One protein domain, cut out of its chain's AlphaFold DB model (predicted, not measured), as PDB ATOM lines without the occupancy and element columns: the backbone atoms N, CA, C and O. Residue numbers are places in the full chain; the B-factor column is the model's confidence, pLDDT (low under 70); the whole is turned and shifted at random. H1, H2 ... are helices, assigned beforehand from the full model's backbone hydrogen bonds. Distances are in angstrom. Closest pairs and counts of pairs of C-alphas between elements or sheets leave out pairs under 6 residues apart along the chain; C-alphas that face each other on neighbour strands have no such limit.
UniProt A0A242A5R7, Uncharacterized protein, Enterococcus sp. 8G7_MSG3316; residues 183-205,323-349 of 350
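What this domain is: This is residues 183 to 205 and 323 to 349 of the 350 residues of an uncharacterized protein of Enterococcus sp. 8G7_MSG3316 (UniProt A0A242A5R7). Two long, straight helices, H1 and H2, lie side by side and run opposite ways as a loosely paired rod, with few contacts between them. The end that sticks out is formed by residues 324 to 330, of which 327 to 330 belong to H2. The printed part has 50 residues with two named helices, H1 then H2 along the chain, and no named strand; the class is all helix. The whole is loose, with a radius of gyration of the C-alphas of 12.9 A, and spans 42 by 21 by 8 A.

Where its parts are: H1 is residues 183 to 205, 32.4 A from first to last C-alpha. It begins at C-alpha 183 at (10.109, 126.791, -59.773) and ends at C-alpha 205 at (28.322, 129.201, -33.071). After the cut come residues 323 to 326, and then H2, residues 327 to 349, 33.2 A long. C-alpha 349 is at (17.032, 133.311, -61.847).

How they stand to each other: H1 and H2 only just touch, with 3 pairs of C-alphas within 8 A. The closest C-alphas of the two are those of Cys 193 and Phe 341, 7.3 A apart. H1 touches H2 with residues 186 to 193 alone, and H2 touches H1 with residues 341 to 349 alone. Their lines stand at a shallow tilt of 11 degrees, opposite ways, with centres 12.7 A apart. In H1 and H2 every O i to N i+4 pair is within hydrogen-bond range.

The domain as a whole: The two C-alphas farthest apart are those of Lys 183 and Tyr 325, 42.7 A. Residues 206 to 322 are not printed, and the link from H1 to H2 runs across this cut; C-alphas 205 and 323 are 13.6 A apart. The mean pLDDT of the printed part is 88.9, and no printed residue is under 70.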
ATOM      1  N   LYS A 183      10.598 126.942 -61.150       77.81
ATOM      2  CA  LYS A 183      10.109 126.791 -59.773       77.81
ATOM      3  C   LYS A 183      10.867 125.689 -59.024       77.81
ATOM      4  O   LYS A 183      11.318 125.929 -57.910       77.81
ATOM      5  N   GLY A 184      11.073 124.527 -59.652       82.06
ATOM      6  CA  GLY A 184      11.829 123.419 -59.050       82.06
ATOM      7  C   GLY A 184      13.297 123.771 -58.781       82.06
ATOM      8  O   GLY A 184      13.799 123.518 -57.690       82.06
ATOM      9  N   LEU A 185      13.959 124.434 -59.737       84.38
ATOM     10  CA  LEU A 185      15.349 124.877 -59.582       84.38
ATOM     11  C   LEU A 185      15.486 125.977 -58.515       84.38
ATOM     12  O   LEU A 185      16.425 125.930 -57.728       84.38
ATOM     13  N   LYS A 186      14.527 126.916 -58.433       85.94
ATOM     14  CA  LYS A 186      14.466 127.930 -57.364       85.94
ATOM     15  C   LYS A 186      14.351 127.275 -55.985       85.94
ATOM     16  O   LYS A 186      15.151 127.588 -55.111       85.94
ATOM     17  N   VAL A 187      13.427 126.328 -55.801       88.12
ATOM     18  CA  VAL A 187      13.270 125.596 -54.527       88.12
ATOM     19  C   VAL A 187      14.541 124.821 -54.160       88.12
ATOM     20  O   VAL A 187      15.002 124.929 -53.026       88.12
ATOM     21  N   LEU A 188      15.152 124.104 -55.111       88.44
ATOM     22  CA  LEU A 188      16.393 123.359 -54.873       88.44
ATOM     23  C   LEU A 188      17.565 124.281 -54.495       88.44
ATOM     24  O   LEU A 188      18.292 123.988 -53.550       88.44
ATOM     25  N   TYR A 189      17.725 125.413 -55.185       89.88
ATOM     26  CA  TYR A 189      18.737 126.414 -54.845       89.88
ATOM     27  C   TYR A 189      18.516 126.997 -53.442       89.88
ATOM     28  O   TYR A 189      19.452 127.029 -52.648       89.88
ATOM     29  N   TYR A 190      17.291 127.416 -53.098       89.25
ATOM     30  CA  TYR A 190      17.009 127.968 -51.766       89.25
ATOM     31  C   TYR A 190      17.229 126.933 -50.656       89.25
ATOM     32  O   TYR A 190      17.722 127.292 -49.586       89.25
ATOM     33  N   PHE A 191      16.933 125.656 -50.914       91.62
ATOM     34  CA  PHE A 191      17.251 124.560 -50.001       91.62
ATOM     35  C   PHE A 191      18.768 124.415 -49.795       91.62
ATOM     36  O   PHE A 191      19.226 124.423 -48.655       91.62
ATOM     37  N   ILE A 192      19.559 124.374 -50.875       90.19
ATOM     38  CA  ILE A 192      21.030 124.296 -50.804       90.19
ATOM     39  C   ILE A 192      21.608 125.501 -50.046       90.19
ATOM     40  O   ILE A 192      22.412 125.319 -49.134       90.19
ATOM     41  N   CYS A 193      21.163 126.720 -50.359       89.56
ATOM     42  CA  CYS A 193      21.612 127.930 -49.669       89.56
ATOM     43  C   CYS A 193      21.229 127.934 -48.184       89.56
ATOM     44  O   CYS A 193      22.057 128.296 -47.353       89.56
ATOM     45  N   THR A 194      20.022 127.479 -47.829       89.94
ATOM     46  CA  THR A 194      19.610 127.313 -46.422       89.94
ATOM     47  C   THR A 194      20.513 126.315 -45.695       89.94
ATOM     48  O   THR A 194      20.993 126.620 -44.607       89.94
ATOM     49  N   VAL A 195      20.817 125.159 -46.300       92.94
ATOM     50  CA  VAL A 195      21.724 124.156 -45.712       92.94
ATOM     51  C   VAL A 195      23.135 124.721 -45.518       92.94
ATOM     52  O   VAL A 195      23.706 124.568 -44.440       92.94
ATOM     53  N   VAL A 196      23.693 125.424 -46.509       90.62
ATOM     54  CA  VAL A 196      25.028 126.039 -46.394       90.62
ATOM     55  C   VAL A 196      25.053 127.144 -45.333       90.62
ATOM     56  O   VAL A 196      25.989 127.192 -44.538       90.62
ATOM     57  N   MET A 197      24.026 127.994 -45.261       88.62
ATOM     58  CA  MET A 197      23.930 129.041 -44.236       88.62
ATOM     59  C   MET A 197      23.777 128.460 -42.825       88.62
ATOM     60  O   MET A 197      24.417 128.951 -41.900       88.62
ATOM     61  N   LEU A 198      22.999 127.383 -42.654       92.19
ATOM     62  CA  LEU A 198      22.887 126.669 -41.377       92.19
ATOM     63  C   LEU A 198      24.212 126.016 -40.961       92.19
ATOM     64  O   LEU A 198      24.552 126.048 -39.781       92.19
ATOM     65  N   LEU A 199      24.988 125.476 -41.907       90.56
ATOM     66  CA  LEU A 199      26.329 124.951 -41.630       90.56
ATOM     67  C   LEU A 199      27.306 126.069 -41.236       90.56
ATOM     68  O   LEU A 199      27.992 125.938 -40.225       90.56
ATOM     69  N   LEU A 200      27.345 127.179 -41.981       89.06
ATOM     70  CA  LEU A 200      28.189 128.339 -41.662       89.06
ATOM     71  C   LEU A 200      27.851 128.922 -40.282       89.06
ATOM     72  O   LEU A 200      28.757 129.174 -39.486       89.06
ATOM     73  N   LEU A 201      26.561 129.084 -39.977       88.50
ATOM     74  CA  LEU A 201      26.091 129.539 -38.670       88.50
ATOM     75  C   LEU A 201      26.460 128.532 -37.573       88.50
ATOM     76  O   LEU A 201      27.059 128.924 -36.580       88.50
ATOM     77  N   GLY A 202      26.187 127.240 -37.776       89.06
ATOM     78  CA  GLY A 202      26.483 126.179 -36.813       89.06
ATOM     79  C   GLY A 202      27.971 126.071 -36.468       89.06
ATOM     80  O   GLY A 202      28.320 126.037 -35.291       89.06
ATOM     81  N   PHE A 203      28.862 126.100 -37.467       85.50
ATOM     82  CA  PHE A 203      30.311 126.132 -37.229       85.50
ATOM     83  C   PHE A 203      30.759 127.422 -36.530       85.50
ATOM     84  O   PHE A 203      31.613 127.356 -35.645       85.50
ATOM     85  N   SER A 204      30.167 128.573 -36.866       85.00
ATOM     86  CA  SER A 204      30.473 129.851 -36.207       85.00
ATOM     87  C   SER A 204      30.037 129.849 -34.737       85.00
ATOM     88  O   SER A 204      30.819 130.218 -33.864       85.00
ATOM     89  N   SER A 205      28.827 129.368 -34.438       86.12
ATOM     90  CA  SER A 205      28.322 129.201 -33.071       86.12
ATOM     91  C   SER A 205      29.152 128.199 -32.269       86.12
ATOM     92  O   SER A 205      29.461 128.468 -31.113       86.12
ATOM     93  N   ILE A 323      41.666 128.906 -38.436       87.25
ATOM     94  CA  ILE A 323      40.887 130.137 -38.235       87.25
ATOM     95  C   ILE A 323      41.607 131.088 -37.264       87.25
ATOM     96  O   ILE A 323      41.775 132.253 -37.610       87.25
ATOM     97  N   ASP A 324      42.114 130.604 -36.121       86.56
ATOM     98  CA  ASP A 324      42.880 131.400 -35.143       86.56
ATOM     99  C   ASP A 324      44.071 132.117 -35.809       86.56
ATOM    100  O   ASP A 324      44.269 133.320 -35.645       86.56
ATOM    101  N   TYR A 325      44.865 131.378 -36.593       93.12
ATOM    102  CA  TYR A 325      46.073 131.896 -37.247       93.12
ATOM    103  C   TYR A 325      45.789 132.732 -38.507       93.12
ATOM    104  O   TYR A 325      46.632 133.537 -38.895       93.12
ATOM    105  N   ASN A 326      44.642 132.541 -39.168       93.19
ATOM    106  CA  ASN A 326      44.336 133.137 -40.478       93.19
ATOM    107  C   ASN A 326      42.961 133.829 -40.494       93.19
ATOM    108  O   ASN A 326      42.274 133.820 -41.518       93.19
ATOM    109  N   LEU A 327      42.553 134.437 -39.375       88.56
ATOM    110  CA  LEU A 327      41.206 134.981 -39.159       88.56
ATOM    111  C   LEU A 327      40.721 135.884 -40.305       88.56
ATOM    112  O   LEU A 327      39.596 135.737 -40.777       88.56
ATOM    113  N   PHE A 328      41.590 136.768 -40.809       90.62
ATOM    114  CA  PHE A 328      41.285 137.641 -41.946       90.62
ATOM    115  C   PHE A 328      41.014 136.860 -43.243       90.62
ATOM    116  O   PHE A 328      40.043 137.138 -43.941       90.62
ATOM    117  N   LEU A 329      41.829 135.844 -43.550       90.81
ATOM    118  CA  LEU A 329      41.644 135.000 -44.734       90.81
ATOM    119  C   LEU A 329      40.365 134.157 -44.618       90.81
ATOM    120  O   LEU A 329      39.634 134.021 -45.596       90.81
ATOM    121  N   SER A 330      40.057 133.651 -43.419       89.88
ATOM    122  CA  SER A 330      38.804 132.940 -43.144       89.88
ATOM    123  C   SER A 330      37.580 133.850 -43.293       89.88
ATOM    124  O   SER A 330      36.571 133.428 -43.853       89.88
ATOM    125  N   LEU A 331      37.665 135.108 -42.844       88.25
ATOM    126  CA  LEU A 331      36.602 136.101 -43.013       88.25
ATOM    127  C   LEU A 331      36.373 136.425 -44.497       88.25
ATOM    128  O   LEU A 331      35.239 136.366 -44.971       88.25
ATOM    129  N   VAL A 332      37.448 136.701 -45.247       93.44
ATOM    130  CA  VAL A 332      37.391 136.940 -46.699       93.44
ATOM    131  C   VAL A 332      36.814 135.728 -47.437       93.44
ATOM    132  O   VAL A 332      35.987 135.903 -48.331       93.44
ATOM    133  N   PHE A 333      37.175 134.504 -47.042       91.94
ATOM    134  CA  PHE A 333      36.619 133.271 -47.605       91.94
ATOM    135  C   PHE A 333      35.109 133.138 -47.350       91.94
ATOM    136  O   PHE A 333      34.357 132.898 -48.295       91.94
ATOM    137  N   CYS A 334      34.639 133.374 -46.119       89.06
ATOM    138  CA  CYS A 334      33.208 133.359 -45.796       89.06
ATOM    139  C   CYS A 334      32.415 134.423 -46.575       89.06
ATOM    140  O   CYS A 334      31.375 134.109 -47.154       89.06
ATOM    141  N   VAL A 335      32.918 135.661 -46.659       91.75
ATOM    142  CA  VAL A 335      32.287 136.728 -47.461       91.75
ATOM    143  C   VAL A 335      32.269 136.367 -48.952       91.75
ATOM    144  O   VAL A 335      31.250 136.562 -49.621       91.75
ATOM    145  N   SER A 336      33.352 135.782 -49.471       94.31
ATOM    146  CA  SER A 336      33.444 135.332 -50.867       94.31
ATOM    147  C   SER A 336      32.453 134.208 -51.174       94.31
ATOM    148  O   SER A 336      31.821 134.235 -52.225       94.31
ATOM    149  N   LEU A 337      32.252 133.260 -50.251       90.75
ATOM    150  CA  LEU A 337      31.227 132.215 -50.356       90.75
ATOM    151  C   LEU A 337      29.814 132.807 -50.406       90.75
ATOM    152  O   LEU A 337      29.042 132.470 -51.301       90.75
ATOM    153  N   ILE A 338      29.483 133.716 -49.485       89.56
ATOM    154  CA  ILE A 338      28.163 134.369 -49.440       89.56
ATOM    155  C   ILE A 338      27.907 135.151 -50.738       89.56
ATOM    156  O   ILE A 338      26.852 135.000 -51.355       89.56
ATOM    157  N   THR A 339      28.897 135.918 -51.200       91.56
ATOM    158  CA  THR A 339      28.824 136.678 -52.460       91.56
ATOM    159  C   THR A 339      28.685 135.754 -53.674       91.56
ATOM    160  O   THR A 339      27.864 136.023 -54.548       91.56
ATOM    161  N   LEU A 340      29.421 134.636 -53.717       92.19
ATOM    162  CA  LEU A 340      29.316 133.631 -54.779       92.19
ATOM    163  C   LEU A 340      27.911 133.024 -54.848       92.19
ATOM    164  O   LEU A 340      27.360 132.911 -55.941       92.19
ATOM    165  N   PHE A 341      27.305 132.678 -53.706       88.69
ATOM    166  CA  PHE A 341      25.924 132.195 -53.688       88.69
ATOM    167  C   PHE A 341      24.948 133.267 -54.181       88.69
ATOM    168  O   PHE A 341      24.157 132.976 -55.072       88.69
ATOM    169  N   ILE A 342      25.041 134.510 -53.695       88.62
ATOM    170  CA  ILE A 342      24.181 135.616 -54.158       88.62
ATOM    171  C   ILE A 342      24.289 135.804 -55.681       88.62
ATOM    172  O   ILE A 342      23.264 135.849 -56.362       88.62
ATOM    173  N   LEU A 343      25.508 135.839 -56.232       91.12
ATOM    174  CA  LEU A 343      25.745 135.956 -57.675       91.12
ATOM    175  C   LEU A 343      25.205 134.753 -58.460       91.12
ATOM    176  O   LEU A 343      24.599 134.942 -59.514       91.12
ATOM    177  N   LEU A 344      25.362 133.530 -57.945       89.25
ATOM    178  CA  LEU A 344      24.804 132.320 -58.554       89.25
ATOM    179  C   LEU A 344      23.266 132.351 -58.559       89.25
ATOM    180  O   LEU A 344      22.649 131.976 -59.553       89.25
ATOM    181  N   GLY A 345      22.644 132.846 -57.486       87.25
ATOM    182  CA  GLY A 345      21.200 133.062 -57.411       87.25
ATOM    183  C   GLY A 345      20.700 134.095 -58.422       87.25
ATOM    184  O   GLY A 345      19.683 133.861 -59.069       87.25
ATOM    185  N   VAL A 346      21.423 135.202 -58.613       89.19
ATOM    186  CA  VAL A 346      21.112 136.184 -59.668       89.19
ATOM    187  C   VAL A 346      21.264 135.548 -61.055       89.19
ATOM    188  O   VAL A 346      20.338 135.619 -61.860       89.19
ATOM    189  N   TYR A 347      22.379 134.864 -61.318       87.81
ATOM    190  CA  TYR A 347      22.671 134.247 -62.616       87.81
ATOM    191  C   TYR A 347      21.666 133.156 -63.023       87.81
ATOM    192  O   TYR A 347      21.304 133.058 -64.193       87.81
ATOM    193  N   LEU A 348      21.193 132.339 -62.076       84.38
ATOM    194  CA  LEU A 348      20.249 131.253 -62.363       84.38
ATOM    195  C   LEU A 348      18.793 131.717 -62.526       84.38
ATOM    196  O   LEU A 348      17.979 130.948 -63.046       84.38
ATOM    197  N   PHE A 349      18.435 132.914 -62.039       82.31
ATOM    198  CA  PHE A 349      17.032 133.311 -61.847       82.31
ATOM    199  C   PHE A 349      16.627 134.696 -62.354       82.31
ATOM    200  O   PHE A 349      15.437 135.024 -62.219       82.31
TER     201      PHE A 349